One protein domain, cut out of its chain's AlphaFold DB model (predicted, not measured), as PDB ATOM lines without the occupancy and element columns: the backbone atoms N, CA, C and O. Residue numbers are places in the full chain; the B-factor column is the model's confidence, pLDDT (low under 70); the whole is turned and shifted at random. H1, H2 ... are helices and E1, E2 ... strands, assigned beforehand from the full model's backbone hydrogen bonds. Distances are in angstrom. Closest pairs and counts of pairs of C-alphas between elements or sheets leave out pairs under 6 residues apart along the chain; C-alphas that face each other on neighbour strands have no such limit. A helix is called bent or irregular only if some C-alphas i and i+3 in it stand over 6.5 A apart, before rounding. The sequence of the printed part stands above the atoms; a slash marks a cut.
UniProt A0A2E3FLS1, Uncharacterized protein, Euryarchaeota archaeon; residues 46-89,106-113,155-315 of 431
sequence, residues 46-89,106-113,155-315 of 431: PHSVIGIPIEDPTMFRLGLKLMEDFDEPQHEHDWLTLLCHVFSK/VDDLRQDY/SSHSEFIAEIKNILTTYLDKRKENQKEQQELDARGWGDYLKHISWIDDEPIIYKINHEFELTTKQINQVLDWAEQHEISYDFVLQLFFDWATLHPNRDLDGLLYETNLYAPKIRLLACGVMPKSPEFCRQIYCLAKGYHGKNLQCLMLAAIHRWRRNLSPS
ATOM      1  N   PRO A  46      30.812 -25.428 -35.718       74.56
ATOM      2  CA  PRO A  46      32.231 -25.513 -36.002       74.56
ATOM      3  C   PRO A  46      32.992 -25.833 -34.714       74.56
ATOM      4  O   PRO A  46      32.691 -25.290 -33.655       74.56
ATOM      5  N   HIS A  47      34.040 -26.650 -34.821       79.06
ATOM      6  CA  HIS A  47      34.948 -26.919 -33.700       79.06
ATOM      7  C   HIS A  47      35.622 -25.638 -33.177       79.06
ATOM      8  O   HIS A  47      35.981 -25.550 -32.004       79.06
ATOM      9  N   SER A  48      35.792 -24.632 -34.042       85.12
ATOM     10  CA  SER A  48      36.310 -23.316 -33.675       85.12
ATOM     11  C   SER A  48      35.809 -22.225 -34.616       85.12
ATOM     12  O   SER A  48      35.700 -22.454 -35.822       85.12
ATOM     13  N   VAL A  49      35.620 -21.017 -34.096       84.44
ATOM     14  CA  VAL A  49      35.383 -19.794 -34.876       84.44
ATOM     15  C   VAL A  49      36.581 -18.882 -34.653       84.44
ATOM     16  O   VAL A  49      36.986 -18.706 -33.512       84.44
ATOM     17  N   ILE A  50      37.183 -18.330 -35.714       82.56
ATOM     18  CA  ILE A  50      38.351 -17.418 -35.635       82.56
ATOM     19  C   ILE A  50      39.522 -17.951 -34.779       82.56
ATOM     20  O   ILE A  50      40.223 -17.193 -34.112       82.56
ATOM     21  N   GLY A  51      39.727 -19.273 -34.782       82.56
ATOM     22  CA  GLY A  51      40.749 -19.942 -33.967       82.56
ATOM     23  C   GLY A  51      40.401 -20.070 -32.477       82.56
ATOM     24  O   GLY A  51      41.248 -20.488 -31.692       82.56
ATOM     25  N   ILE A  52      39.175 -19.720 -32.077       85.69
ATOM     26  CA  ILE A  52      38.652 -19.869 -30.717       85.69
ATOM     27  C   ILE A  52      37.768 -21.122 -30.678       85.69
ATOM     28  O   ILE A  52      36.809 -21.196 -31.453       85.69
ATOM     29  N   PRO A  53      38.087 -22.124 -29.837       86.12
ATOM     30  CA  PRO A  53      37.327 -23.366 -29.774       86.12
ATOM     31  C   PRO A  53      35.913 -23.120 -29.247       86.12
ATOM     32  O   PRO A  53      35.708 -22.316 -28.335       86.12
ATOM     33  N   ILE A  54      34.939 -23.833 -29.809       86.44
ATOM     34  CA  ILE A  54      33.568 -23.838 -29.299       86.44
ATOM     35  C   ILE A  54      33.453 -24.952 -28.260       86.44
ATOM     36  O   ILE A  54      33.347 -26.126 -28.602       86.44
ATOM     37  N   GLU A  55      33.512 -24.574 -26.983       84.56
ATOM     38  CA  GLU A  55      33.458 -25.521 -25.859       84.56
ATOM     39  C   GLU A  55      32.046 -26.060 -25.591       84.56
ATOM     40  O   GLU A  55      31.902 -27.181 -25.112       84.56
ATOM     41  N   ASP A  56      31.009 -25.271 -25.894       83.62
ATOM     42  CA  ASP A  56      29.605 -25.624 -25.666       83.62
ATOM     43  C   ASP A  56      28.797 -25.465 -26.966       83.62
ATOM     44  O   ASP A  56      28.360 -24.358 -27.314       83.62
ATOM     45  N   PRO A  57      28.592 -26.565 -27.713       80.56
ATOM     46  CA  PRO A  57      27.822 -26.539 -28.948       80.56
ATOM     47  C   PRO A  57      26.359 -26.129 -28.758       80.56
ATOM     48  O   PRO A  57      25.776 -25.512 -29.651       80.56
ATOM     49  N   THR A  58      25.758 -26.441 -27.608       78.56
ATOM     50  CA  THR A  58      24.354 -26.131 -27.311       78.56
ATOM     51  C   THR A  58      24.169 -24.631 -27.119       78.56
ATOM     52  O   THR A  58      23.301 -24.022 -27.751       78.56
ATOM     53  N   MET A  59      25.038 -24.005 -26.323       82.00
ATOM     54  CA  MET A  59      25.054 -22.553 -26.140       82.00
ATOM     55  C   MET A  59      25.375 -21.812 -27.436       82.00
ATOM     56  O   MET A  59      24.779 -20.772 -27.716       82.00
ATOM     57  N   PHE A  60      26.266 -22.356 -28.266       83.88
ATOM     58  CA  PHE A  60      26.561 -21.772 -29.571       83.88
ATOM     59  C   PHE A  60      25.351 -21.816 -30.516       83.88
ATOM     60  O   PHE A  60      25.058 -20.820 -31.176       83.88
ATOM     61  N   ARG A  61      24.597 -22.928 -30.547       77.56
ATOM     62  CA  ARG A  61      23.334 -23.017 -31.307       77.56
ATOM     63  C   ARG A  61      22.319 -21.986 -30.826       77.56
ATOM     64  O   ARG A  61      21.719 -21.315 -31.658       77.56
ATOM     65  N   LEU A  62      22.153 -21.822 -29.511       79.94
ATOM     66  CA  LEU A  62      21.290 -20.775 -28.956       79.94
ATOM     67  C   LEU A  62      21.769 -19.379 -29.374       79.94
ATOM     68  O   LEU A  62      20.955 -18.539 -29.748       79.94
ATOM     69  N   GLY A  63      23.083 -19.146 -29.371       83.31
ATOM     70  CA  GLY A  63      23.666 -17.901 -29.854       83.31
ATOM     71  C   GLY A  63      23.336 -17.629 -31.321       83.31
ATOM     72  O   GLY A  63      22.906 -16.531 -31.652       83.31
ATOM     73  N   LEU A  64      23.439 -18.639 -32.190       79.94
ATOM     74  CA  LEU A  64      23.036 -18.523 -33.596       79.94
ATOM     75  C   LEU A  64      21.546 -18.174 -33.747       79.94
ATOM     76  O   LEU A  64      21.216 -17.382 -34.624       79.94
ATOM     77  N   LYS A  65      20.666 -18.718 -32.888       77.81
ATOM     78  CA  LYS A  65      19.238 -18.347 -32.866       77.81
ATOM     79  C   LYS A  65      19.047 -16.881 -32.476       77.81
ATOM     80  O   LYS A  65      18.339 -16.147 -33.148       77.81
ATOM     81  N   LEU A  66      19.690 -16.452 -31.390       82.50
ATOM     82  CA  LEU A  66      19.539 -15.096 -30.852       82.50
ATOM     83  C   LEU A  66      20.110 -14.016 -31.777       82.50
ATOM     84  O   LEU A  66      19.667 -12.872 -31.720       82.50
ATOM     85  N   MET A  67      21.063 -14.387 -32.630       84.94
ATOM     86  CA  MET A  67      21.704 -13.496 -33.587       84.94
ATOM     87  C   MET A  67      21.084 -13.561 -34.994       84.94
ATOM     88  O   MET A  67      21.712 -13.048 -35.913       84.94
ATOM     89  N   GLU A  68      19.897 -14.161 -35.195       78.00
ATOM     90  CA  GLU A  68      19.247 -14.351 -36.516       78.00
ATOM     91  C   GLU A  68      18.828 -13.054 -37.225       78.00
ATOM     92  O   GLU A  68      18.846 -12.983 -38.456       78.00
ATOM     93  N   ASP A  69      18.566 -11.981 -36.494       79.00
ATOM     94  CA  ASP A  69      18.179 -10.705 -37.112       79.00
ATOM     95  C   ASP A  69      19.372  -9.763 -37.342       79.00
ATOM     96  O   ASP A  69      19.207  -8.657 -37.848       79.00
ATOM     97  N   PHE A  70      20.586 -10.184 -36.971       83.12
ATOM     98  CA  PHE A  70      21.794  -9.364 -37.081       83.12
ATOM     99  C   PHE A  70      22.659  -9.791 -38.259       83.12
ATOM    100  O   PHE A  70      23.456 -10.733 -38.168       83.12
ATOM    101  N   ASP A  71      22.521  -9.057 -39.353       84.19
ATOM    102  CA  ASP A  71      23.425  -9.154 -40.490       84.19
ATOM    103  C   ASP A  71      24.754  -8.443 -40.211       84.19
ATOM    104  O   ASP A  71      24.969  -7.848 -39.151       84.19
ATOM    105  N   GLU A  72      25.689  -8.590 -41.145       87.81
ATOM    106  CA  GLU A  72      27.008  -7.989 -41.026       87.81
ATOM    107  C   GLU A  72      26.897  -6.453 -41.007       87.81
ATOM    108  O   GLU A  72      26.298  -5.897 -41.933       87.81
ATOM    109  N   PRO A  73      27.477  -5.765 -40.001       89.25
ATOM    110  CA  PRO A  73      27.425  -4.309 -39.896       89.25
ATOM    111  C   PRO A  73      27.885  -3.603 -41.176       89.25
ATOM    112  O   PRO A  73      28.969  -3.885 -41.687       89.25
ATOM    113  N   GLN A  74      27.075  -2.661 -41.668       87.62
ATOM    114  CA  GLN A  74      27.386  -1.827 -42.838       87.62
ATOM    115  C   GLN A  74      27.707  -0.379 -42.441       87.62
ATOM    116  O   GLN A  74      28.343   0.353 -43.195       87.62
ATOM    117  N   HIS A  75      27.304   0.036 -41.239       84.94
ATOM    118  CA  HIS A  75      27.557   1.361 -40.681       84.94
ATOM    119  C   HIS A  75      28.023   1.262 -39.221       84.94
ATOM    120  O   HIS A  75      27.785   0.267 -38.536       84.94
ATOM    121  N   GLU A  76      28.638   2.328 -38.697       82.44
ATOM    122  CA  GLU A  76      29.053   2.395 -37.282       82.44
ATOM    123  C   GLU A  76      27.855   2.222 -36.324       82.44
ATOM    124  O   GLU A  76      27.977   1.623 -35.255       82.44
ATOM    125  N   HIS A  77      26.669   2.690 -36.726       84.19
ATOM    126  CA  HIS A  77      25.431   2.518 -35.961       84.19
ATOM    127  C   HIS A  77      25.028   1.044 -35.783       84.19
ATOM    128  O   HIS A  77      24.483   0.662 -34.740       84.19
ATOM    129  N   ASP A  78      25.317   0.197 -36.771       86.12
ATOM    130  CA  ASP A  78      24.986  -1.228 -36.723       86.12
ATOM    131  C   ASP A  78      25.837  -1.930 -35.654       86.12
ATOM    132  O   ASP A  78      25.330  -2.755 -34.889       86.12
ATOM    133  N   TRP A  79      27.108  -1.524 -35.517       87.88
ATOM    134  CA  TRP A  79      27.991  -1.972 -34.436       87.88
ATOM    135  C   TRP A  79      27.458  -1.582 -33.056       87.88
ATOM    136  O   TRP A  79      27.434  -2.425 -32.154       87.88
ATOM    137  N   LEU A  80      26.976  -0.345 -32.886       87.56
ATOM    138  CA  LEU A  80      26.342   0.077 -31.633       87.56
ATOM    139  C   LEU A  80      25.122  -0.793 -31.318       87.56
ATOM    140  O   LEU A  80      24.981  -1.269 -30.191       87.56
ATOM    141  N   THR A  81      24.238  -0.988 -32.298       86.25
ATOM    142  CA  THR A  81      22.989  -1.743 -32.128       86.25
ATOM    143  C   THR A  81      23.276  -3.181 -31.712       86.25
ATOM    144  O   THR A  81      22.684  -3.682 -30.751       86.25
ATOM    145  N   LEU A  82      24.248  -3.815 -32.368       90.12
ATOM    146  CA  LEU A  82      24.741  -5.140 -32.023       90.12
ATOM    147  C   LEU A  82      25.286  -5.201 -30.592       90.12
ATOM    148  O   LEU A  82      24.858  -6.041 -29.801       90.12
ATOM    149  N   LEU A  83      26.233  -4.327 -30.238       89.50
ATOM    150  CA  LEU A  83      26.860  -4.349 -28.914       89.50
ATOM    151  C   LEU A  83      25.835  -4.064 -27.814       89.50
ATOM    152  O   LEU A  83      25.802  -4.762 -26.800       89.50
ATOM    153  N   CYS A  84      24.935  -3.105 -28.042       86.88
ATOM    154  CA  CYS A  84      23.825  -2.837 -27.139       86.88
ATOM    155  C   CYS A  84      22.949  -4.074 -26.961       86.88
ATOM    156  O   CYS A  84      22.573  -4.373 -25.832       86.88
ATOM    157  N   HIS A  85      22.644  -4.809 -28.032       87.06
ATOM    158  CA  HIS A  85      21.874  -6.046 -27.944       87.06
ATOM    159  C   HIS A  85      22.587  -7.103 -27.097       87.06
ATOM    160  O   HIS A  85      21.984  -7.648 -26.176       87.06
ATOM    161  N   VAL A  86      23.872  -7.352 -27.369       87.31
ATOM    162  CA  VAL A  86      24.677  -8.353 -26.653       87.31
ATOM    163  C   VAL A  86      24.783  -8.022 -25.161       87.31
ATOM    164  O   VAL A  86      24.659  -8.912 -24.324       87.31
ATOM    165  N   PHE A  87      24.970  -6.749 -24.806       84.94
ATOM    166  CA  PHE A  87      25.086  -6.316 -23.408       84.94
ATOM    167  C   PHE A  87      23.744  -6.019 -22.721       84.94
ATOM    168  O   PHE A  87      23.716  -5.772 -21.508       84.94
ATOM    169  N   SER A  88      22.631  -6.033 -23.455       81.81
ATOM    170  CA  SER A  88      21.308  -5.816 -22.878       81.81
ATOM    171  C   SER A  88      20.869  -7.034 -22.078       81.81
ATOM    172  O   SER A  88      20.856  -8.164 -22.562       81.81
ATOM    173  N   LYS A  89      20.418  -6.800 -20.844       67.38
ATOM    174  CA  LYS A  89      19.650  -7.805 -20.111       67.38
ATOM    175  C   LYS A  89      18.266  -7.882 -20.747       67.38
ATOM    176  O   LYS A  89      17.426  -7.033 -20.471       67.38
ATOM    177  N   VAL A 106      25.920  -0.586 -21.683       81.12
ATOM    178  CA  VAL A 106      25.057  -0.090 -22.768       81.12
ATOM    179  C   VAL A 106      24.979   1.433 -22.737       81.12
ATOM    180  O   VAL A 106      24.999   2.062 -23.791       81.12
ATOM    181  N   ASP A 107      24.897   2.022 -21.546       77.62
ATOM    182  CA  ASP A 107      24.879   3.477 -21.398       77.62
ATOM    183  C   ASP A 107      26.245   4.077 -21.777       77.62
ATOM    184  O   ASP A 107      26.287   5.041 -22.540       77.62
ATOM    185  N   ASP A 108      27.347   3.437 -21.369       80.88
ATOM    186  CA  ASP A 108      28.717   3.814 -21.742       80.88
ATOM    187  C   ASP A 108      28.922   3.744 -23.273       80.88
ATOM    188  O   ASP A 108      29.426   4.689 -23.876       80.88
ATOM    189  N   LEU A 109      28.458   2.675 -23.933       81.81
ATOM    190  CA  LEU A 109      28.538   2.514 -25.394       81.81
ATOM    191  C   LEU A 109      27.709   3.552 -26.157       81.81
ATOM    192  O   LEU A 109      28.131   4.043 -27.204       81.81
ATOM    193  N   ARG A 110      26.516   3.886 -25.653       79.81
ATOM    194  CA  ARG A 110      25.677   4.936 -26.245       79.81
ATOM    195  C   ARG A 110      26.313   6.304 -26.091       79.81
ATOM    196  O   ARG A 110      26.233   7.096 -27.023       79.81
ATOM    197  N   GLN A 111      26.927   6.573 -24.943       77.81
ATOM    198  CA  GLN A 111      27.633   7.824 -24.710       77.81
ATOM    199  C   GLN A 111      28.863   7.937 -25.615       77.81
ATOM    200  O   GLN A 111      29.044   8.976 -26.244       77.81
ATOM    201  N   ASP A 112      29.652   6.862 -25.740       79.50
ATOM    202  CA  ASP A 112      30.781   6.777 -26.674       79.50
ATOM    203  C   ASP A 112      30.323   7.084 -28.105       79.50
ATOM    204  O   ASP A 112      30.824   8.010 -28.742       79.50
ATOM    205  N   TYR A 113      29.276   6.402 -28.577       78.88
ATOM    206  CA  TYR A 113      28.720   6.656 -29.902       78.88
ATOM    207  C   TYR A 113      28.180   8.078 -30.060       78.88
ATOM    208  O   TYR A 113      28.440   8.706 -31.074       78.88
ATOM    209  N   SER A 155      30.976  22.327 -30.138       60.22
ATOM    210  CA  SER A 155      31.885  23.165 -30.924       60.22
ATOM    211  C   SER A 155      33.350  22.786 -30.680       60.22
ATOM    212  O   SER A 155      34.045  22.429 -31.632       60.22
ATOM    213  N   SER A 156      33.759  22.673 -29.413       64.38
ATOM    214  CA  SER A 156      35.114  22.261 -29.011       64.38
ATOM    215  C   SER A 156      35.554  20.904 -29.587       64.38
ATOM    216  O   SER A 156      36.719  20.723 -29.942       64.38
ATOM    217  N   HIS A 157      34.619  19.960 -29.752       67.75
ATOM    218  CA  HIS A 157      34.879  18.641 -30.342       67.75
ATOM    219  C   HIS A 157      35.131  18.725 -31.842       67.75
ATOM    220  O   HIS A 157      36.069  18.117 -32.358       67.75
ATOM    221  N   SER A 158      34.267  19.461 -32.541       68.31
ATOM    222  CA  SER A 158      34.370  19.635 -33.986       68.31
ATOM    223  C   SER A 158      35.650  20.381 -34.367       68.31
ATOM    224  O   SER A 158      36.322  19.988 -35.319       68.31
ATOM    225  N   GLU A 159      36.036  21.380 -33.569       74.06
ATOM    226  CA  GLU A 159      37.276  22.139 -33.724       74.06
ATOM    227  C   GLU A 159      38.501  21.242 -33.526       74.06
ATOM    228  O   GLU A 159      39.348  21.169 -34.415       74.06
ATOM    229  N   PHE A 160      38.542  20.459 -32.442       78.94
ATOM    230  CA  PHE A 160      39.634  19.518 -32.182       78.94
ATOM    231  C   PHE A 160      39.830  18.525 -33.334       78.94
ATOM    232  O   PHE A 160      40.947  18.330 -33.820       78.94
ATOM    233  N   ILE A 161      38.747  17.893 -33.800       78.19
ATOM    234  CA  ILE A 161      38.846  16.917 -34.888       78.19
ATOM    235  C   ILE A 161      39.255  17.592 -36.196       78.19
ATOM    236  O   ILE A 161      40.071  17.033 -36.928       78.19
ATOM    237  N   ALA A 162      38.726  18.780 -36.498       80.12
ATOM    238  CA  ALA A 162      39.116  19.528 -37.687       80.12
ATOM    239  C   ALA A 162      40.608  19.896 -37.653       80.12
ATOM    240  O   ALA A 162      41.303  19.715 -38.655       80.12
ATOM    241  N   GLU A 163      41.122  20.341 -36.504       84.44
ATOM    242  CA  GLU A 163      42.539  20.643 -36.304       84.44
ATOM    243  C   GLU A 163      43.419  19.404 -36.503       84.44
ATOM    244  O   GLU A 163      44.337  19.438 -37.328       84.44
ATOM    245  N   ILE A 164      43.111  18.282 -35.839       84.75
ATOM    246  CA  ILE A 164      43.872  17.035 -36.018       84.75
ATOM    247  C   ILE A 164      43.796  16.550 -37.461       84.75
ATOM    248  O   ILE A 164      44.818  16.183 -38.042       84.75
ATOM    249  N   LYS A 165      42.609  16.568 -38.072       85.25
ATOM    250  CA  LYS A 165      42.421  16.139 -39.459       85.25
ATOM    251  C   LYS A 165      43.261  16.985 -40.414       85.25
ATOM    252  O   LYS A 165      43.873  16.420 -41.318       85.25
ATOM    253  N   ASN A 166      43.338  18.298 -40.210       84.69
ATOM    254  CA  ASN A 166      44.170  19.187 -41.022       84.69
ATOM    255  C   ASN A 166      45.665  18.903 -40.841       84.69
ATOM    256  O   ASN A 166      46.392  18.812 -41.837       84.69
ATOM    257  N   ILE A 167      46.118  18.719 -39.595       84.56
ATOM    258  CA  ILE A 167      47.512  18.373 -39.281       84.56
ATOM    259  C   ILE A 167      47.888  17.061 -39.975       84.56
ATOM    260  O   ILE A 167      48.850  17.013 -40.741       84.56
ATOM    261  N   LEU A 168      47.094  16.013 -39.760       84.19
ATOM    262  CA  LEU A 168      47.358  14.693 -40.312       84.19
ATOM    263  C   LEU A 168      47.246  14.654 -41.845       84.19
ATOM    264  O   LEU A 168      48.050  13.984 -42.482       84.19
ATOM    265  N   THR A 169      46.307  15.384 -42.459       84.81
ATOM    266  CA  THR A 169      46.186  15.448 -43.931       84.81
ATOM    267  C   THR A 169      47.418  16.098 -44.549       84.81
ATOM    268  O   THR A 169      48.023  15.534 -45.456       84.81
ATOM    269  N   THR A 170      47.844  17.238 -43.993       83.25
ATOM    270  CA  THR A 170      49.074  17.927 -44.413       83.25
ATOM    271  C   THR A 170      50.273  16.982 -44.332       83.25
ATOM    272  O   THR A 170      51.109  16.943 -45.231       83.25
ATOM    273  N   TYR A 171      50.335  16.197 -43.259       79.38
ATOM    274  CA  TYR A 171      51.411  15.251 -43.016       79.38
ATOM    275  C   TYR A 171      51.403  14.071 -44.000       79.38
ATOM    276  O   TYR A 171      52.424  13.726 -44.592       79.38
ATOM    277  N   LEU A 172      50.233  13.475 -44.234       81.75
ATOM    278  CA  LEU A 172      50.064  12.379 -45.187       81.75
ATOM    279  C   LEU A 172      50.390  12.808 -46.624       81.75
ATOM    280  O   LEU A 172      50.970  12.022 -47.374       81.75
ATOM    281  N   ASP A 173      50.045  14.036 -47.013       83.31
ATOM    282  CA  ASP A 173      50.359  14.566 -48.342       83.31
ATOM    283  C   ASP A 173      51.863  14.788 -48.524       83.31
ATOM    284  O   ASP A 173      52.426  14.328 -49.521       83.31
ATOM    285  N   LYS A 174      52.538  15.371 -47.524       80.50
ATOM    286  CA  LYS A 174      54.005  15.487 -47.518       80.50
ATOM    287  C   LYS A 174      54.695  14.127 -47.574       80.50
ATOM    288  O   LYS A 174      55.621  13.938 -48.356       80.50
ATOM    289  N   ARG A 175      54.225  13.144 -46.796       79.31
ATOM    290  CA  ARG A 175      54.781  11.781 -46.807       79.31
ATOM    291  C   ARG A 175      54.690  11.151 -48.199       79.31
ATOM    292  O   ARG A 175      55.649  10.529 -48.653       79.31
ATOM    293  N   LYS A 176      53.568  11.342 -48.902       82.12
ATOM    294  CA  LYS A 176      53.390  10.871 -50.286       82.12
ATOM    295  C   LYS A 176      54.298  11.598 -51.275       82.12
ATOM    296  O   LYS A 176      54.805  10.961 -52.195       82.12
ATOM    297  N   GLU A 177      54.476  12.908 -51.126       84.06
ATOM    298  CA  GLU A 177      55.394  13.700 -51.952       84.06
ATOM    299  C   GLU A 177      56.838  13.213 -51.774       84.06
ATOM    300  O   GLU A 177      57.472  12.821 -52.753       84.06
ATOM    301  N   ASN A 178      57.285  13.070 -50.523       81.88
ATOM    302  CA  ASN A 178      58.598  12.528 -50.175       81.88
ATOM    303  C   ASN A 178      58.807  11.113 -50.743       81.88
ATOM    304  O   ASN A 178      59.853  10.819 -51.314       81.88
ATOM    305  N   GLN A 179      57.805  10.231 -50.646       80.69
ATOM    306  CA  GLN A 179      57.884   8.882 -51.225       80.69
ATOM    307  C   GLN A 179      58.019   8.902 -52.754       80.69
ATOM    308  O   GLN A 179      58.782   8.108 -53.308       80.69
ATOM    309  N   LYS A 180      57.303   9.794 -53.451       84.62
ATOM    310  CA  LYS A 180      57.422   9.944 -54.911       84.62
ATOM    311  C   LYS A 180      58.802  10.446 -55.305       84.62
ATOM    312  O   LYS A 180      59.431   9.863 -56.183       84.62
ATOM    313  N   GLU A 181      59.293  11.481 -54.635       82.75
ATOM    314  CA  GLU A 181      60.635  12.011 -54.876       82.75
ATOM    315  C   GLU A 181      61.717  10.960 -54.597       82.75
ATOM    316  O   GLU A 181      62.652  10.809 -55.384       82.75
ATOM    317  N   GLN A 182      61.560  10.170 -53.532       81.00
ATOM    318  CA  GLN A 182      62.462   9.067 -53.215       81.00
ATOM    319  C   GLN A 182      62.483   8.014 -54.332       81.00
ATOM    320  O   GLN A 182      63.559   7.599 -54.762       81.00
ATOM    321  N   GLN A 183      61.313   7.619 -54.843       83.81
ATOM    322  CA  GLN A 183      61.196   6.680 -55.966       83.81
ATOM    323  C   GLN A 183      61.805   7.243 -57.258       83.81
ATOM    324  O   GLN A 183      62.474   6.515 -57.992       83.81
ATOM    325  N   GLU A 184      61.615   8.533 -57.541       85.19
ATOM    326  CA  GLU A 184      62.200   9.185 -58.715       85.19
ATOM    327  C   GLU A 184      63.726   9.275 -58.641       85.19
ATOM    328  O   GLU A 184      64.411   9.041 -59.639       85.19
ATOM    329  N   LEU A 185      64.272   9.615 -57.474       82.38
ATOM    330  CA  LEU A 185      65.714   9.681 -57.259       82.38
ATOM    331  C   LEU A 185      66.355   8.292 -57.326       82.38
ATOM    332  O   LEU A 185      67.411   8.150 -57.948       82.38
ATOM    333  N   ASP A 186      65.704   7.267 -56.771       83.19
ATOM    334  CA  ASP A 186      66.170   5.880 -56.875       83.19
ATOM    335  C   ASP A 186      66.178   5.406 -58.337       83.19
ATOM    336  O   ASP A 186      67.199   4.933 -58.843       83.19
ATOM    337  N   ALA A 187      65.092   5.661 -59.079       85.25
ATOM    338  CA  ALA A 187      64.985   5.339 -60.504       85.25
ATOM    339  C   ALA A 187      66.028   6.068 -61.373       85.25
ATOM    340  O   ALA A 187      66.429   5.567 -62.426       85.25
ATOM    341  N   ARG A 188      66.494   7.244 -60.936       86.69
ATOM    342  CA  ARG A 188      67.556   8.025 -61.592       86.69
ATOM    343  C   ARG A 188      68.971   7.622 -61.150       86.69
ATOM    344  O   ARG A 188      69.929   8.263 -61.578       86.69
ATOM    345  N   GLY A 189      69.120   6.584 -60.323       80.75
ATOM    346  CA  GLY A 189      70.412   6.055 -59.875       80.75
ATOM    347  C   GLY A 189      71.042   6.808 -58.699       80.75
ATOM    348  O   GLY A 189      72.224   6.621 -58.424       80.75
ATOM    349  N   TRP A 190      70.273   7.643 -57.992       81.44
ATOM    350  CA  TRP A 190      70.727   8.424 -56.833       81.44
ATOM    351  C   TRP A 190      70.458   7.719 -55.494       81.44
ATOM    352  O   TRP A 190      70.430   8.368 -54.448       81.44
ATOM    353  N   GLY A 191      70.304   6.392 -55.496       72.88
ATOM    354  CA  GLY A 191      69.979   5.602 -54.303       72.88
ATOM    355  C   GLY A 191      70.954   5.775 -53.128       72.88
ATOM    356  O   GLY A 191      70.547   5.746 -51.969       72.88
ATOM    357  N   ASP A 192      72.238   6.039 -53.390       74.44
ATOM    358  CA  ASP A 192      73.210   6.336 -52.326       74.44
ATOM    359  C   ASP A 192      73.056   7.751 -51.747       74.44
ATOM    360  O   ASP A 192      73.328   7.966 -50.567       74.44
ATOM    361  N   TYR A 193      72.557   8.703 -52.536       68.50
ATOM    362  CA  TYR A 193      72.267  10.065 -52.084       68.50
ATOM    363  C   TYR A 193      71.003  10.117 -51.214       68.50
ATOM    364  O   TYR A 193      70.949  10.895 -50.264       68.50
ATOM    365  N   LEU A 194      70.038   9.217 -51.450       67.44
ATOM    366  CA  LEU A 194      68.846   9.055 -50.605       67.44
ATOM    367  C   LEU A 194      69.182   8.839 -49.126       67.44
ATOM    368  O   LEU A 194      68.460   9.334 -48.267       67.44
ATOM    369  N   LYS A 195      70.287   8.141 -48.826       66.69
ATOM    370  CA  LYS A 195      70.756   7.861 -47.453       66.69
ATOM    371  C   LYS A 195      71.249   9.109 -46.714       66.69
ATOM    372  O   LYS A 195      71.429   9.066 -45.500       66.69
ATOM    373  N   HIS A 196      71.514  10.187 -47.448       65.19
ATOM    374  CA  HIS A 196      72.041  11.447 -46.932       65.19
ATOM    375  C   HIS A 196      71.026  12.594 -47.013       65.19
ATOM    376  O   HIS A 196      71.291  13.670 -46.476       65.19
ATOM    377  N   ILE A 197      69.876  12.380 -47.662       67.38
ATOM    378  CA  ILE A 197      68.770  13.335 -47.669       67.38
ATOM    379  C   ILE A 197      67.969  13.160 -46.379       67.38
ATOM    380  O   ILE A 197      67.431  12.090 -46.099       67.38
ATOM    381  N   SER A 198      67.861  14.245 -45.617       61.00
ATOM    382  CA  SER A 198      66.854  14.376 -44.568       61.00
ATOM    383  C   SER A 198      65.521  14.692 -45.238       61.00
ATOM    384  O   SER A 198      65.230  15.851 -45.527       61.00
ATOM    385  N   TRP A 199      64.735  13.658 -45.518       62.88
ATOM    386  CA  TRP A 199      63.333  13.786 -45.910       62.88
ATOM    387  C   TRP A 199      62.601  14.388 -44.709       62.88
ATOM    388  O   TRP A 199      62.440  13.719 -43.693       62.88
ATOM    389  N   ILE A 200      62.322  15.690 -44.736       54.19
ATOM    390  CA  ILE A 200      61.892  16.424 -43.538       54.19
ATOM    391  C   ILE A 200      60.578  15.848 -43.007       54.19
ATOM    392  O   ILE A 200      59.581  15.889 -43.719       54.19
ATOM    393  N   ASP A 201      60.620  15.371 -41.755       53.81
ATOM    394  CA  ASP A 201      59.665  15.659 -40.665       53.81
ATOM    395  C   ASP A 201      60.209  15.225 -39.262       53.81
ATOM    396  O   ASP A 201      59.454  14.959 -38.327       53.81
ATOM    397  N   ASP A 202      61.539  15.178 -39.071       52.41
ATOM    398  CA  ASP A 202      62.175  14.831 -37.779       52.41
ATOM    399  C   ASP A 202      62.408  16.036 -36.846       52.41
ATOM    400  O   ASP A 202      62.768  15.847 -35.679       52.41
ATOM    401  N   GLU A 203      62.210  17.280 -37.308       56.03
ATOM    402  CA  GLU A 203      62.205  18.417 -36.383       56.03
ATOM    403  C   GLU A 203      60.930  18.354 -35.529       56.03
ATOM    404  O   GLU A 203      59.819  18.391 -36.070       56.03
ATOM    405  N   PRO A 204      61.049  18.230 -34.194       63.16
ATOM    406  CA  PRO A 204      59.894  18.072 -33.331       63.16
ATOM    407  C   PRO A 204      59.102  19.380 -33.292       63.16
ATOM    408  O   PRO A 204      59.447  20.314 -32.567       63.16
ATOM    409  N   ILE A 205      58.015  19.432 -34.057       79.06
ATOM    410  CA  ILE A 205      57.003  20.477 -33.938       79.06
ATOM    411  C   ILE A 205      56.034  20.030 -32.849       79.06
ATOM    412  O   ILE A 205      55.533  18.906 -32.880       79.06
ATOM    413  N   ILE A 206      55.802  20.907 -31.874       80.50
ATOM    414  CA  ILE A 206      54.785  20.710 -30.840       80.50
ATOM    415  C   ILE A 206      53.508  21.393 -31.319       80.50
ATOM    416  O   ILE A 206      53.462  22.615 -31.467       80.50
ATOM    417  N   TYR A 207      52.473  20.598 -31.548       80.44
ATOM    418  CA  TYR A 207      51.130  21.055 -31.862       80.44
ATOM    419  C   TYR A 207      50.353  21.203 -30.559       80.44
ATOM    420  O   TYR A 207      50.259  20.241 -29.804       80.44
ATOM    421  N   LYS A 208      49.806  22.394 -30.298       79.62
ATOM    422  CA  LYS A 208      48.861  22.625 -29.198       79.62
ATOM    423  C   LYS A 208      47.457  22.644 -29.779       79.62
ATOM    424  O   LYS A 208      47.130  23.580 -30.500       79.62
ATOM    425  N   ILE A 209      46.664  21.630 -29.465       77.44
ATOM    426  CA  ILE A 209      45.297  21.468 -29.962       77.44
ATOM    427  C   ILE A 209      44.345  21.882 -28.837       77.44
ATOM    428  O   ILE A 209      44.514  21.443 -27.693       77.44
ATOM    429  N   ASN A 210      43.398  22.777 -29.133       70.50
ATOM    430  CA  ASN A 210      42.489  23.388 -28.145       70.50
ATOM    431  C   ASN A 210      43.188  23.938 -26.879       70.50
ATOM    432  O   ASN A 210      42.614  23.956 -25.796       70.50
ATOM    433  N   HIS A 211      44.444  24.383 -26.993       66.25
ATOM    434  CA  HIS A 211      45.265  24.940 -25.903       66.25
ATOM    435  C   HIS A 211      45.589  24.014 -24.708       66.25
ATOM    436  O   HIS A 211      46.312  24.455 -23.813       66.25
ATOM    437  N   GLU A 212      45.143  22.755 -24.708       72.81
ATOM    438  CA  GLU A 212      45.306  21.828 -23.573       72.81
ATOM    439  C   GLU A 212      46.046  20.533 -23.933       72.81
ATOM    440  O   GLU A 212      46.760  19.989 -23.090       72.81
ATOM    441  N   PHE A 213      45.927  20.054 -25.175       81.00
ATOM    442  CA  PHE A 213      46.568  18.816 -25.615       81.00
ATOM    443  C   PHE A 213      47.776  19.110 -26.504       81.00
ATOM    444  O   PHE A 213      47.675  19.846 -27.486       81.00
ATOM    445  N   GLU A 214      48.927  18.530 -26.160       85.12
ATOM    446  CA  GLU A 214      50.171  18.711 -26.904       85.12
ATOM    447  C   GLU A 214      50.611  17.410 -27.571       85.12
ATOM    448  O   GLU A 214      50.720  16.369 -26.924       85.12
ATOM    449  N   LEU A 215      50.911  17.486 -28.866       85.31
ATOM    450  CA  LEU A 215      51.390  16.357 -29.650       85.31
ATOM    451  C   LEU A 215      52.627  16.754 -30.450       85.31
ATOM    452  O   LEU A 215      52.710  17.857 -30.984       85.31
ATOM    453  N   THR A 216      53.589  15.847 -30.562       87.19
ATOM    454  CA  THR A 216      54.795  16.052 -31.370       87.19
ATOM    455  C   THR A 216      54.690  15.377 -32.734       87.19
ATOM    456  O   THR A 216      54.060  14.326 -32.865       87.19
ATOM    457  N   THR A 217      55.400  15.904 -33.735       82.69
ATOM    458  CA  THR A 217      55.555  15.242 -35.046       82.69
ATOM    459  C   THR A 217      56.013  13.787 -34.911       82.69
ATOM    460  O   THR A 217      55.496  12.893 -35.576       82.69
ATOM    461  N   LYS A 218      56.930  13.519 -33.973       84.31
ATOM    462  CA  LYS A 218      57.409  12.163 -33.679       84.31
ATOM    463  C   LYS A 218      56.280  11.230 -33.234       84.31
ATOM    464  O   LYS A 218      56.216  10.095 -33.694       84.31
ATOM    465  N   GLN A 219      55.391  11.700 -32.362       87.69
ATOM    466  CA  GLN A 219      54.246  10.916 -31.891       87.69
ATOM    467  C   GLN A 219      53.227  10.667 -33.009       87.69
ATOM    468  O   GLN A 219      52.713   9.558 -33.117       87.69
ATOM    469  N   ILE A 220      52.985  11.658 -33.877       87.12
ATOM    470  CA  ILE A 220      52.144  11.488 -35.074       87.12
ATOM    471  C   ILE A 220      52.694  10.362 -35.951       87.12
ATOM    472  O   ILE A 220      51.961   9.432 -36.282       87.12
ATOM    473  N   ASN A 221      53.990  10.412 -36.263       85.31
ATOM    474  CA  ASN A 221      54.662   9.384 -37.055       85.31
ATOM    475  C   ASN A 221      54.536   7.999 -36.449       85.31
ATOM    476  O   ASN A 221      54.153   7.064 -37.139       85.31
ATOM    477  N   GLN A 222      54.795   7.876 -35.148       88.81
ATOM    478  CA  GLN A 222      54.688   6.597 -34.454       88.81
ATOM    479  C   GLN A 222      53.284   5.986 -34.579       88.81
ATOM    480  O   GLN A 222      53.165   4.782 -34.802       88.81
ATOM    481  N   VAL A 223      52.225   6.798 -34.480       90.75
ATOM    482  CA  VAL A 223      50.842   6.320 -34.650       90.75
ATOM    483  C   VAL A 223      50.535   5.982 -36.108       90.75
ATOM    484  O   VAL A 223      49.898   4.963 -36.363       90.75
ATOM    485  N   LEU A 224      50.975   6.803 -37.067       88.88
ATOM    486  CA  LEU A 224      50.749   6.553 -38.494       88.88
ATOM    487  C   LEU A 224      51.491   5.305 -38.982       88.88
ATOM    488  O   LEU A 224      50.905   4.491 -39.687       88.88
ATOM    489  N   ASP A 225      52.739   5.110 -38.560       88.38
ATOM    490  CA  ASP A 225      53.529   3.916 -38.870       88.38
ATOM    491  C   ASP A 225      52.898   2.659 -38.270       88.38
ATOM    492  O   ASP A 225      52.774   1.638 -38.947       88.38
ATOM    493  N   TRP A 226      52.431   2.743 -37.019       92.69
ATOM    494  CA  TRP A 226      51.660   1.668 -36.394       92.69
ATOM    495  C   TRP A 226      50.371   1.370 -37.174       92.69
ATOM    496  O   TRP A 226      50.042   0.207 -37.414       92.69
ATOM    497  N   ALA A 227      49.649   2.405 -37.605       90.81
ATOM    498  CA  ALA A 227      48.408   2.243 -38.347       90.81
ATOM    499  C   ALA A 227      48.640   1.601 -39.723       90.81
ATOM    500  O   ALA A 227      47.910   0.681 -40.089       90.81
ATOM    501  N   GLU A 228      49.678   2.023 -40.449       88.19
ATOM    502  CA  GLU A 228      50.087   1.425 -41.725       88.19
ATOM    503  C   GLU A 228      50.507  -0.040 -41.553       88.19
ATOM    504  O   GLU A 228      50.059  -0.898 -42.313       88.19
ATOM    505  N   GLN A 229      51.294  -0.357 -40.518       90.31
ATOM    506  CA  GLN A 229      51.738  -1.724 -40.225       90.31
ATOM    507  C   GLN A 229      50.569  -2.696 -39.978       90.31
ATOM    508  O   GLN A 229      50.692  -3.894 -40.245       90.31
ATOM    509  N   HIS A 230      49.454  -2.198 -39.441       88.69
ATOM    510  CA  HIS A 230      48.305  -3.007 -39.033       88.69
ATOM    511  C   HIS A 230      47.040  -2.774 -39.870       88.69
ATOM    512  O   HIS A 230      45.969  -3.235 -39.469       88.69
ATOM    513  N   GLU A 231      47.150  -2.078 -41.008       87.19
ATOM    514  CA  GLU A 231      46.026  -1.749 -41.901       87.19
ATOM    515  C   GLU A 231      44.853  -1.062 -41.164       87.19
ATOM    516  O   GLU A 231      43.665  -1.305 -41.413       87.19
ATOM    517  N   ILE A 232      45.187  -0.199 -40.204       89.62
ATOM    518  CA  ILE A 232      44.218   0.569 -39.425       89.62
ATOM    519  C   ILE A 232      43.773   1.780 -40.242       89.62
ATOM    520  O   ILE A 232      44.576   2.519 -40.807       89.62
ATOM    521  N   SER A 233      42.460   1.992 -40.300       87.50
ATOM    522  CA  SER A 233      41.880   3.104 -41.048       87.50
ATOM    523  C   SER A 233      42.244   4.449 -40.431       87.50
ATOM    524  O   SER A 233      42.230   4.606 -39.211       87.50
ATOM    525  N   TYR A 234      42.434   5.452 -41.282       85.56
ATOM    526  CA  TYR A 234      42.659   6.834 -40.865       85.56
ATOM    527  C   TYR A 234      41.588   7.358 -39.892       85.56
ATOM    528  O   TYR A 234      41.914   7.964 -38.874       85.56
ATOM    529  N   ASP A 235      40.318   7.023 -40.133       83.69
ATOM    530  CA  ASP A 235      39.216   7.381 -39.233       83.69
ATOM    531  C   ASP A 235      39.397   6.834 -37.811       83.69
ATOM    532  O   ASP A 235      38.978   7.479 -36.859       83.69
ATOM    533  N   PHE A 236      40.027   5.667 -37.655       88.94
ATOM    534  CA  PHE A 236      40.305   5.079 -36.342       88.94
ATOM    535  C   PHE A 236      41.445   5.829 -35.646       88.94
ATOM    536  O   PHE A 236      41.391   6.056 -34.443       88.94
ATOM    537  N   VAL A 237      42.467   6.250 -36.400       89.88
ATOM    538  CA  VAL A 237      43.581   7.055 -35.873       89.88
ATOM    539  C   VAL A 237      43.081   8.395 -35.335       89.88
ATOM    540  O   VAL A 237      43.475   8.792 -34.240       89.88
ATOM    541  N   LEU A 238      42.169   9.060 -36.054       86.12
ATOM    542  CA  LEU A 238      41.522  10.289 -35.577       86.12
ATOM    543  C   LEU A 238      40.825  10.076 -34.228       86.12
ATOM    544  O   LEU A 238      41.006  10.865 -33.303       86.12
ATOM    545  N   GLN A 239      40.075   8.980 -34.105       84.56
ATOM    546  CA  GLN A 239      39.388   8.626 -32.864       84.56
ATOM    547  C   GLN A 239      40.356   8.272 -31.738       84.56
ATOM    548  O   GLN A 239      40.123   8.646 -30.594       84.56
ATOM    549  N   LEU A 240      41.465   7.601 -32.047       89.44
ATOM    550  CA  LEU A 240      42.484   7.263 -31.061       89.44
ATOM    551  C   LEU A 240      43.132   8.519 -30.459       89.44
ATOM    552  O   LEU A 240      43.333   8.577 -29.248       89.44
ATOM    553  N   PHE A 241      43.432   9.534 -31.277       87.69
ATOM    554  CA  PHE A 241      43.946  10.812 -30.772       87.69
ATOM    555  C   PHE A 241      42.919  11.561 -29.926       87.69
ATOM    556  O   PHE A 241      43.279  12.144 -28.906       87.69
ATOM    557  N   PHE A 242      41.650  11.525 -30.329       83.75
ATOM    558  CA  PHE A 242      40.566  12.107 -29.547       83.75
ATOM    559  C   PHE A 242      40.430  11.439 -28.173       83.75
ATOM    560  O   PHE A 242      40.415  12.126 -27.152       83.75
ATOM    561  N   ASP A 243      40.421  10.107 -28.125       82.31
ATOM    562  CA  ASP A 243      40.347   9.348 -26.872       82.31
ATOM    563  C   ASP A 243      41.560   9.624 -25.981       82.31
ATOM    564  O   ASP A 243      41.437   9.739 -24.760       82.31
ATOM    565  N   TRP A 244      42.741   9.763 -26.585       86.50
ATOM    566  CA  TRP A 244      43.953  10.097 -25.852       86.50
ATOM    567  C   TRP A 244      43.860  11.481 -25.206       86.50
ATOM    568  O   TRP A 244      44.111  11.605 -24.008       86.50
ATOM    569  N   ALA A 245      43.447  12.497 -25.964       82.31
ATOM    570  CA  ALA A 245      43.327  13.858 -25.458       82.31
ATOM    571  C   ALA A 245      42.256  13.995 -24.365       82.31
ATOM    572  O   ALA A 245      42.458  14.726 -23.400       82.31
ATOM    573  N   THR A 246      41.137  13.279 -24.497       75.94
ATOM    574  CA  THR A 246      39.968  13.453 -23.620       75.94
ATOM    575  C   THR A 246      39.987  12.556 -22.389       75.94
ATOM    576  O   THR A 246      39.727  13.020 -21.283       75.94
ATOM    577  N   LEU A 247      40.311  11.273 -22.540       73.75
ATOM    578  CA  LEU A 247      40.232  10.309 -21.437       73.75
ATOM    579  C   LEU A 247      41.555  10.197 -20.681       73.75
ATOM    580  O   LEU A 247      41.579   9.888 -19.485       73.75
ATOM    581  N   HIS A 248      42.673  10.411 -21.377       73.00
ATOM    582  CA  HIS A 248      44.001  10.070 -20.878       73.00
ATOM    583  C   HIS A 248      45.096  11.083 -21.266       73.00
ATOM    584  O   HIS A 248      46.173  10.655 -21.688       73.00
ATOM    585  N   PRO A 249      44.916  12.403 -21.058       68.69
ATOM    586  CA  PRO A 249      45.863  13.417 -21.542       68.69
ATOM    587  C   PRO A 249      47.282  13.260 -20.971       68.69
ATOM    588  O   PRO A 249      48.262  13.630 -21.607       68.69
ATOM    589  N   ASN A 250      47.408  12.659 -19.783       74.56
ATOM    590  CA  ASN A 250      48.694  12.421 -19.115       74.56
ATOM    591  C   ASN A 250      49.332  11.061 -19.449       74.56
ATOM    592  O   ASN A 250      50.399  10.741 -18.924       74.56
ATOM    593  N   ARG A 251      48.662  10.220 -20.242       76.88
ATOM    594  CA  ARG A 251      49.167   8.893 -20.605       76.88
ATOM    595  C   ARG A 251      50.230   9.023 -21.687       76.88
ATOM    596  O   ARG A 251      50.104   9.839 -22.597       76.88
ATOM    597  N   ASP A 252      51.268   8.203 -21.591       85.06
ATOM    598  CA  ASP A 252      52.303   8.127 -22.609       85.06
ATOM    599  C   ASP A 252      51.802   7.407 -23.871       85.06
ATOM    600  O   ASP A 252      50.960   6.504 -23.824       85.06
ATOM    601  N   LEU A 253      52.337   7.809 -25.027       86.75
ATOM    602  CA  LEU A 253      51.939   7.221 -26.305       86.75
ATOM    603  C   LEU A 253      52.258   5.721 -26.362       86.75
ATOM    604  O   LEU A 253      51.455   4.940 -26.868       86.75
ATOM    605  N   ASP A 254      53.406   5.311 -25.820       86.50
ATOM    606  CA  ASP A 254      53.839   3.911 -25.839       86.50
ATOM    607  C   ASP A 254      52.848   3.016 -25.083       86.50
ATOM    608  O   ASP A 254      52.473   1.947 -25.572       86.50
ATOM    609  N   GLY A 255      52.349   3.468 -23.927       86.06
ATOM    610  CA  GLY A 255      51.316   2.768 -23.174       86.06
ATOM    611  C   GLY A 255      49.974   2.708 -23.911       86.06
ATOM    612  O   GLY A 255      49.281   1.689 -23.829       86.06
ATOM    613  N   LEU A 256      49.589   3.771 -24.624       88.62
ATOM    614  CA  LEU A 256      48.372   3.805 -25.446       88.62
ATOM    615  C   LEU A 256      48.456   2.830 -26.632       88.62
ATOM    616  O   LEU A 256      47.537   2.035 -26.853       88.62
ATOM    617  N   LEU A 257      49.566   2.862 -27.373       90.44
ATOM    618  CA  LEU A 257      49.794   1.974 -28.510       90.44
ATOM    619  C   LEU A 257      49.927   0.522 -28.063       90.44
ATOM    620  O   LEU A 257      49.369  -0.358 -28.714       90.44
ATOM    621  N   TYR A 258      50.584   0.256 -26.929       89.62
ATOM    622  CA  TYR A 258      50.679  -1.090 -26.370       89.62
ATOM    623  C   TYR A 258      49.297  -1.713 -26.142       89.62
ATOM    624  O   TYR A 258      49.058  -2.841 -26.571       89.62
ATOM    625  N   GLU A 259      48.373  -0.982 -25.512       88.56
ATOM    626  CA  GLU A 259      47.014  -1.472 -25.263       88.56
ATOM    627  C   GLU A 259      46.222  -1.632 -26.563       88.56
ATOM    628  O   GLU A 259      45.647  -2.695 -26.809       88.56
ATOM    629  N   THR A 260      46.245  -0.612 -27.422       90.62
ATOM    630  CA  THR A 260      45.526  -0.622 -28.705       90.62
ATOM    631  C   THR A 260      45.974  -1.785 -29.592       90.62
ATOM    632  O   THR A 260      45.156  -2.466 -30.221       90.62
ATOM    633  N   ASN A 261      47.271  -2.103 -29.568       91.88
ATOM    634  CA  ASN A 261      47.865  -3.212 -30.306       91.88
ATOM    635  C   ASN A 261      47.386  -4.598 -29.827       91.88
ATOM    636  O   ASN A 261      47.465  -5.580 -30.569       91.88
ATOM    637  N   LEU A 262      46.847  -4.716 -28.606       90.19
ATOM    638  CA  LEU A 262      46.324  -5.991 -28.108       90.19
ATOM    639  C   LEU A 262      45.034  -6.413 -28.809       90.19
ATOM    640  O   LEU A 262      44.809  -7.626 -28.929       90.19
ATOM    641  N   TYR A 263      44.204  -5.454 -29.229       91.50
ATOM    642  CA  TYR A 263      42.863  -5.716 -29.752       91.50
ATOM    643  C   TYR A 263      42.682  -5.294 -31.212       91.50
ATOM    644  O   TYR A 263      42.185  -6.106 -31.993       91.50
ATOM    645  N   ALA A 264      43.099  -4.088 -31.612       90.12
ATOM    646  CA  ALA A 264      42.715  -3.523 -32.908       90.12
ATOM    647  C   ALA A 264      43.180  -4.382 -34.105       90.12
ATOM    648  O   ALA A 264      42.327  -4.755 -34.917       90.12
ATOM    649  N   PRO A 265      44.447  -4.846 -34.177       89.31
ATOM    650  CA  PRO A 265      44.883  -5.716 -35.272       89.31
ATOM    651  C   PRO A 265      44.151  -7.066 -35.289       89.31
ATOM    652  O   PRO A 265      43.855  -7.614 -36.346       89.31
ATOM    653  N   LYS A 266      43.803  -7.614 -34.117       87.62
ATOM    654  CA  LYS A 266      43.103  -8.907 -34.023       87.62
ATOM    655  C   LYS A 266      41.651  -8.817 -34.475       87.62
ATOM    656  O   LYS A 266      41.142  -9.782 -35.035       87.62
ATOM    657  N   ILE A 267      40.994  -7.682 -34.241       86.31
ATOM    658  CA  ILE A 267      39.650  -7.425 -34.766       86.31
ATOM    659  C   ILE A 267      39.681  -7.262 -36.283       86.31
ATOM    660  O   ILE A 267      38.797  -7.770 -36.964       86.31
ATOM    661  N   ARG A 268      40.741  -6.674 -36.844       82.38
ATOM    662  CA  ARG A 268      40.897  -6.572 -38.303       82.38
ATOM    663  C   ARG A 268      40.996  -7.937 -38.990       82.38
ATOM    664  O   ARG A 268      40.425  -8.117 -40.062       82.38
ATOM    665  N   LEU A 269      41.576  -8.941 -38.326       79.69
ATOM    666  CA  LEU A 269      41.588 -10.331 -38.814       79.69
ATOM    667  C   LEU A 269      40.188 -10.958 -38.952       79.69
ATOM    668  O   LEU A 269      40.060 -12.032 -39.549       79.69
ATOM    669  N   LEU A 270      39.135 -10.331 -38.410       75.88
ATOM    670  CA  LEU A 270      37.756 -10.779 -38.608       75.88
ATOM    671  C   LEU A 270      37.293 -10.608 -40.061       75.88
ATOM    672  O   LEU A 270      36.457 -11.406 -40.488       75.88
ATOM    673  N   ALA A 271      37.918  -9.702 -40.826       70.25
ATOM    674  CA  ALA A 271      37.629  -9.418 -42.235       70.25
ATOM    675  C   ALA A 271      36.159  -9.046 -42.510       70.25
ATOM    676  O   ALA A 271      35.599  -9.441 -43.527       70.25
ATOM    677  N   CYS A 272      35.542  -8.305 -41.586       78.69
ATOM    678  CA  CYS A 272      34.229  -7.709 -41.800       78.69
ATOM    679  C   CYS A 272      34.276  -6.595 -42.863       78.69
ATOM    680  O   CYS A 272      35.268  -5.867 -42.939       78.69
ATOM    681  N   GLY A 273      33.201  -6.435 -43.638       75.62
ATOM    682  CA  GLY A 273      33.062  -5.443 -44.705       75.62
ATOM    683  C   GLY A 273      33.248  -4.005 -44.219       75.62
ATOM    684  O   GLY A 273      33.959  -3.232 -44.859       75.62
ATOM    685  N   VAL A 274      32.685  -3.665 -43.054       83.12
ATOM    686  CA  VAL A 274      32.892  -2.368 -42.393       83.12
ATOM    687  C   VAL A 274      33.397  -2.579 -40.973       83.12
ATOM    688  O   VAL A 274      32.703  -3.113 -40.109       83.12
ATOM    689  N   MET A 275      34.632  -2.149 -40.724       86.06
ATOM    690  CA  MET A 275      35.262  -2.241 -39.406       86.06
ATOM    691  C   MET A 275      34.817  -1.090 -38.498       86.06
ATOM    692  O   MET A 275      34.689   0.030 -38.996       86.06
ATOM    693  N   PRO A 276      34.666  -1.327 -37.179       87.69
ATOM    694  CA  PRO A 276      34.368  -0.257 -36.238       87.69
ATOM    695  C   PRO A 276      35.461   0.812 -36.276       87.69
ATOM    696  O   PRO A 276      36.660   0.502 -36.241       87.69
ATOM    697  N   LYS A 277      35.042   2.073 -36.332       86.00
ATOM    698  CA  LYS A 277      35.931   3.237 -36.268       86.00
ATOM    699  C   LYS A 277      36.268   3.595 -34.822       86.00
ATOM    700  O   LYS A 277      37.367   4.081 -34.576       86.00
ATOM    701  N   SER A 278      35.365   3.317 -33.878       86.00
ATOM    702  CA  SER A 278      35.594   3.518 -32.442       86.00
ATOM    703  C   SER A 278      36.622   2.513 -31.876       86.00
ATOM    704  O   SER A 278      36.418   1.290 -31.968       86.00
ATOM    705  N   PRO A 279      37.716   2.990 -31.238       89.75
ATOM    706  CA  PRO A 279      38.634   2.147 -30.474       89.75
ATOM    707  C   PRO A 279      37.927   1.364 -29.367       89.75
ATOM    708  O   PRO A 279      38.229   0.183 -29.174       89.75
ATOM    709  N   GLU A 280      36.947   1.977 -28.700       87.69
ATOM    710  CA  GLU A 280      36.172   1.340 -27.636       87.69
ATOM    711  C   GLU A 280      35.317   0.186 -28.173       87.69
ATOM    712  O   GLU A 280      35.307  -0.900 -27.591       87.69
ATOM    713  N   PHE A 281      34.676   0.352 -29.335       90.38
ATOM    714  CA  PHE A 281      33.923  -0.739 -29.965       90.38
ATOM    715  C   PHE A 281      34.833  -1.920 -30.304       90.38
ATOM    716  O   PHE A 281      34.523  -3.062 -29.958       90.38
ATOM    717  N   CYS A 282      35.996  -1.657 -30.910       91.38
ATOM    718  CA  CYS A 282      36.983  -2.699 -31.199       91.38
ATOM    719  C   CYS A 282      37.442  -3.419 -29.923       91.38
ATOM    720  O   CYS A 282      37.545  -4.651 -29.901       91.38
ATOM    721  N   ARG A 283      37.675  -2.671 -28.840       91.44
ATOM    722  CA  ARG A 283      38.044  -3.233 -27.540       91.44
ATOM    723  C   ARG A 283      36.942  -4.139 -26.992       91.44
ATOM    724  O   ARG A 283      37.235  -5.261 -26.580       91.44
ATOM    725  N   GLN A 284      35.679  -3.711 -27.033       92.31
ATOM    726  CA  GLN A 284      34.559  -4.515 -26.539       92.31
ATOM    727  C   GLN A 284      34.329  -5.777 -27.363       92.31
ATOM    728  O   GLN A 284      34.158  -6.851 -26.783       92.31
ATOM    729  N   ILE A 285      34.410  -5.692 -28.692       92.25
ATOM    730  CA  ILE A 285      34.317  -6.865 -29.572       92.25
ATOM    731  C   ILE A 285      35.424  -7.870 -29.235       92.25
ATOM    732  O   ILE A 285      35.170  -9.072 -29.137       92.25
ATOM    733  N   TYR A 286      36.648  -7.390 -28.996       92.06
ATOM    734  CA  TYR A 286      37.768  -8.249 -28.619       92.06
ATOM    735  C   TYR A 286      37.530  -8.937 -27.275       92.06
ATOM    736  O   TYR A 286      37.703 -10.153 -27.160       92.06
ATOM    737  N   CYS A 287      37.089  -8.179 -26.271       91.31
ATOM    738  CA  CYS A 287      36.756  -8.702 -24.950       91.31
ATOM    739  C   CYS A 287      35.631  -9.745 -25.010       91.31
ATOM    740  O   CYS A 287      35.725 -10.782 -24.351       91.31
ATOM    741  N   LEU A 288      34.599  -9.502 -25.824       92.38
ATOM    742  CA  LEU A 288      33.510 -10.447 -26.075       92.38
ATOM    743  C   LEU A 288      34.033 -11.727 -26.728       92.38
ATOM    744  O   LEU A 288      33.835 -12.807 -26.181       92.38
ATOM    745  N   ALA A 289      34.772 -11.621 -27.835       90.31
ATOM    746  CA  ALA A 289      35.319 -12.776 -28.547       90.31
ATOM    747  C   ALA A 289      36.266 -13.617 -27.673       90.31
ATOM    748  O   ALA A 289      36.272 -14.845 -27.765       90.31
ATOM    749  N   LYS A 290      37.046 -12.982 -26.786       89.62
ATOM    750  CA  LYS A 290      37.919 -13.670 -25.817       89.62
ATOM    751  C   LYS A 290      37.197 -14.208 -24.582       89.62
ATOM    752  O   LYS A 290      37.800 -14.979 -23.841       89.62
ATOM    753  N   GLY A 291      35.937 -13.835 -24.369       87.81
ATOM    754  CA  GLY A 291      35.138 -14.289 -23.234       87.81
ATOM    755  C   GLY A 291      35.450 -13.596 -21.912       87.81
ATOM    756  O   GLY A 291      35.086 -14.115 -20.858       87.81
ATOM    757  N   TYR A 292      36.055 -12.404 -21.935       90.25
ATOM    758  CA  TYR A 292      36.286 -11.605 -20.723       90.25
ATOM    759  C   TYR A 292      34.989 -11.153 -20.045       90.25
ATOM    760  O   TYR A 292      34.974 -10.930 -18.839       90.25
ATOM    761  N   HIS A 293      33.889 -11.099 -20.800       86.25
ATOM    762  CA  HIS A 293      32.542 -10.826 -20.285       86.25
ATOM    763  C   HIS A 293      31.726 -12.101 -19.995       86.25
ATOM    764  O   HIS A 293      30.518 -12.037 -19.769       86.25
ATOM    765  N   GLY A 294      32.373 -13.269 -19.999       87.31
ATOM    766  CA  GLY A 294      31.754 -14.572 -19.757       87.31
ATOM    767  C   GLY A 294      31.409 -15.354 -21.029       87.31
ATOM    768  O   GLY A 294      31.252 -14.798 -22.119       87.31
ATOM    769  N   LYS A 295      31.265 -16.678 -20.874       87.44
ATOM    770  CA  LYS A 295      31.074 -17.629 -21.987       87.44
ATOM    771  C   LYS A 295      29.784 -17.398 -22.780       87.44
ATOM    772  O   LYS A 295      29.770 -17.599 -23.989       87.44
ATOM    773  N   ASN A 296      28.718 -16.935 -22.126       87.69
ATOM    774  CA  ASN A 296      27.429 -16.693 -22.786       87.69
ATOM    775  C   ASN A 296      27.545 -15.575 -23.832       87.69
ATOM    776  O   ASN A 296      27.147 -15.754 -24.980       87.69
ATOM    777  N   LEU A 297      28.145 -14.444 -23.447       89.94
ATOM    778  CA  LEU A 297      28.341 -13.303 -24.344       89.94
ATOM    779  C   LEU A 297      29.404 -13.596 -25.408       89.94
ATOM    780  O   LEU A 297      29.272 -13.159 -26.550       89.94
ATOM    781  N   GLN A 298      30.411 -14.406 -25.063       91.75
ATOM    782  CA  GLN A 298      31.357 -14.938 -26.039       91.75
ATOM    783  C   GLN A 298      30.652 -15.738 -27.134       91.75
ATOM    784  O   GLN A 298      30.888 -15.491 -28.314       91.75
ATOM    785  N   CYS A 299      29.761 -16.663 -26.761       89.38
ATOM    786  CA  CYS A 299      29.018 -17.471 -27.723       89.38
ATOM    787  C   CYS A 299      28.153 -16.607 -28.647       89.38
ATOM    788  O   CYS A 299      28.128 -16.875 -29.844       89.38
ATOM    789  N   LEU A 300      27.508 -15.553 -28.131       90.31
ATOM    790  CA  LEU A 300      26.735 -14.614 -28.954       90.31
ATOM    791  C   LEU A 300      27.610 -13.921 -30.002       90.31
ATOM    792  O   LEU A 300      27.287 -13.943 -31.188       90.31
ATOM    793  N   MET A 301      28.751 -13.366 -29.583       91.88
ATOM    794  CA  MET A 301      29.656 -12.676 -30.503       91.88
ATOM    795  C   MET A 301      30.254 -13.632 -31.545       91.88
ATOM    796  O   MET A 301      30.297 -13.313 -32.731       91.88
ATOM    797  N   LEU A 302      30.689 -14.827 -31.129       90.12
ATOM    798  CA  LEU A 302      31.231 -15.830 -32.048       90.12
ATOM    799  C   LEU A 302      30.168 -16.353 -33.021       90.12
ATOM    800  O   LEU A 302      30.488 -16.597 -34.183       90.12
ATOM    801  N   ALA A 303      28.918 -16.504 -32.578       87.81
ATOM    802  CA  ALA A 303      27.806 -16.896 -33.435       87.81
ATOM    803  C   ALA A 303      27.516 -15.835 -34.505       87.81
ATOM    804  O   ALA A 303      27.378 -16.188 -35.677       87.81
ATOM    805  N   ALA A 304      27.510 -14.550 -34.130       88.94
ATOM    806  CA  ALA A 304      27.348 -13.438 -35.067       88.94
ATOM    807  C   ALA A 304      28.463 -13.424 -36.128       88.94
ATOM    808  O   ALA A 304      28.186 -13.479 -37.323       88.94
ATOM    809  N   ILE A 305      29.731 -13.486 -35.700       88.12
ATOM    810  CA  ILE A 305      30.891 -13.521 -36.609       88.12
ATOM    811  C   ILE A 305      30.844 -14.740 -37.536       88.12
ATOM    812  O   ILE A 305      31.121 -14.634 -38.732       88.12
ATOM    813  N   HIS A 306      30.528 -15.919 -36.992       83.50
ATOM    814  CA  HIS A 306      30.426 -17.141 -37.785       83.50
ATOM    815  C   HIS A 306      29.342 -17.024 -38.854       83.50
ATOM    816  O   HIS A 306      29.552 -17.484 -39.977       83.50
ATOM    817  N   ARG A 307      28.211 -16.402 -38.505       80.62
ATOM    818  CA  ARG A 307      27.139 -16.132 -39.450       80.62
ATOM    819  C   ARG A 307      27.616 -15.203 -40.554       80.62
ATOM    820  O   ARG A 307      27.520 -15.611 -41.690       80.62
ATOM    821  N   TRP A 308      28.175 -14.031 -40.262       84.31
ATOM    822  CA  TRP A 308      28.578 -13.075 -41.310       84.31
ATOM    823  C   TRP A 308      29.601 -13.651 -42.291       84.31
ATOM    824  O   TRP A 308      29.519 -13.445 -43.495       84.31
ATOM    825  N   ARG A 309      30.543 -14.457 -41.787       76.88
ATOM    826  CA  ARG A 309      31.563 -15.110 -42.622       76.88
ATOM    827  C   ARG A 309      31.012 -16.152 -43.582       76.88
ATOM    828  O   ARG A 309      31.722 -16.580 -44.492       76.88
ATOM    829  N   ARG A 310      29.792 -16.627 -43.356       68.75
ATOM    830  CA  ARG A 310      29.114 -17.520 -44.279       68.75
ATOM    831  C   ARG A 310      27.970 -16.735 -44.911       68.75
ATOM    832  O   ARG A 310      27.112 -16.237 -44.207       68.75
ATOM    833  N   ASN A 311      27.871 -16.711 -46.237       56.09
ATOM    834  CA  ASN A 311      26.646 -16.267 -46.923       56.09
ATOM    835  C   ASN A 311      25.512 -17.296 -46.720       56.09
ATOM    836  O   ASN A 311      24.955 -17.829 -47.672       56.09
ATOM    837  N   LEU A 312      25.255 -17.679 -45.472       50.53
ATOM    838  CA  LEU A 312      24.329 -18.707 -45.045       50.53
ATOM    839  C   LEU A 312      23.508 -18.110 -43.906       50.53
ATOM    840  O   LEU A 312      23.942 -18.082 -42.754       50.53
ATOM    841  N   SER A 313      22.306 -17.652 -44.228       52.47
ATOM    842  CA  SER A 313      21.283 -17.348 -43.232       52.47
ATOM    843  C   SER A 313      20.983 -18.633 -42.455       52.47
ATOM    844  O   SER A 313      20.842 -19.675 -43.106       52.47
ATOM    845  N   PRO A 314      20.895 -18.613 -41.107       52.88
ATOM    846  CA  PRO A 314      20.271 -19.688 -40.344       52.88
ATOM    847  C   PRO A 314      18.980 -20.115 -41.042       52.88
ATOM    848  O   PRO A 314      18.189 -19.256 -41.425       52.88
ATOM    849  N   SER A 315      18.738 -21.412 -41.250       56.25
ATOM    850  CA  SER A 315      17.415 -21.819 -41.705       56.25
ATOM    851  C   SER A 315      16.446 -21.529 -40.565       56.25
ATOM    852  O   SER A 315      16.359 -22.305 -39.608       56.25
TER     853      SER A 315
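What this domain is: This is residues 46 to 89, 106 to 113 and 155 to 315 of the 431 residues of an uncharacterized protein of Euryarchaeota archaeon (UniProt A0A2E3FLS1). Two lobes of helices stand end to end. One is a cluster of crossed helices, H1, H2, H3, H9 and H10, with H8 at its side toward the other lobe; the second holds H6, H7 and the small hairpin E1 and E2 beside the first part of the very long helix H4, whose far end reaches away from the rest to the short H5. The lobes meet where H7 touches H9, and H8 comes near H6 and H7. The printed part has 213 residues, mostly helix, in the order H1 H2 H3 H4 H5 E1 E2 H6 H7 H8 H9 H10, and its sheet, E1 - E2, is antiparallel. It is loose, with a radius of gyration of the C-alphas of 21.1 A and spans of 64 by 44 by 27 A.

How they stand to each other: Start at the hairpin of E1, residues 206 to 209, and E2, residues 213 to 216, where N 207 and O 215 are 2.8 A apart and N 215 and O 207 3.0 A, both within hydrogen-bond range. From E1 go to H4, residues 155 to 187: 3 pairs of their C-alphas are within 8 A, and the closest are those of Phe 160 and Ile 209, 6.4 A apart. From E2 go to H7, residues 234 to 247: 1 pair of their C-alphas is within 8 A, that of Phe 213 and Ala 245, the closest, 5.9 A apart. H4 touches H7 with residues 160 to 165 alone, closest at Lys 165 and Leu 238, 7.1 A, at a steep tilt of 45 degrees, opposite ways. With residues 182 to 186 alone H4 touches H5, residues 191 to 194, closest at Leu 185 and Gly 191, 6.6 A. H6, residues 217 to 229, touches H7 with residues 223 to 227 alone, closest at Ala 227 and Val 237, 7.3 A. H7 only just touches the hub H9, residues 279 to 290, with 3 pairs of C-alphas within 8 A; Leu 240 and Pro 279 are closest at 6.4 A, and the lines are about perpendicular at 84 degrees. H8, residues 253 to 268, touches H9 with residues 260 to 267 alone, closest at Tyr 263 and Tyr 286, 5.8 A. H9 touches H10, residues 295 to 308, closest at Leu 288 and Gln 298, 5.0 A. H10 touches H1, residues 57 to 66, at a steep tilt of 64 degrees, closest at Gly 63 and Leu 300, 4.6 A. H2, residues 76 to 87, touches H3, residues 106 to 113, at a shallow tilt of 13 degrees, opposite ways, closest at Cys 84 and Val 106, 5.3 A. H2 touches H10 with residues 86 to 87 alone, closest at Val 86 and Leu 297, 6.6 A. Every O i to N i+4 pair is within hydrogen-bond range in H1, H2, H3, H4, H6, H7, H9 and H10; in H8 it is 8 of 12, and H5 is too short for such a pair.

Where its parts are: Find C-alpha 57, where H1 begins, at (27.822, -26.539, -28.948). H4 runs 47.8 A from C-alpha 155 at (31.885, 23.165, -30.924) to C-alpha 187 at (64.985, 5.339, -60.504). E1 is 9.6 A long and E2 10.4 A. H6 measures 18.1 A and H7 19.9 A. H8, 21.4 A, has a kink of 40 degrees near residue 260 and is irregular: C-alphas 262 and 265 are 7.3 A apart. H10, 20.0 A long, ends at C-alpha 308, (28.578, -13.075, -41.310).

The domain as a whole: The C-alphas of Lys 89 and Gly 189 are the two farthest apart, at 66.0 A. Residues 90 to 105 are not printed, and C-alphas 89 and 106 are 9.8 A apart across that cut; residues 114 to 154 are not printed either, with 16.8 A from C-alpha 113 to C-alpha 155. The link from H5 to E1 is long, 11 residues. The mean pLDDT of the printed part is 81.7, and 25 residues are under 70, among them residues 193 to 204 and 310 to 315.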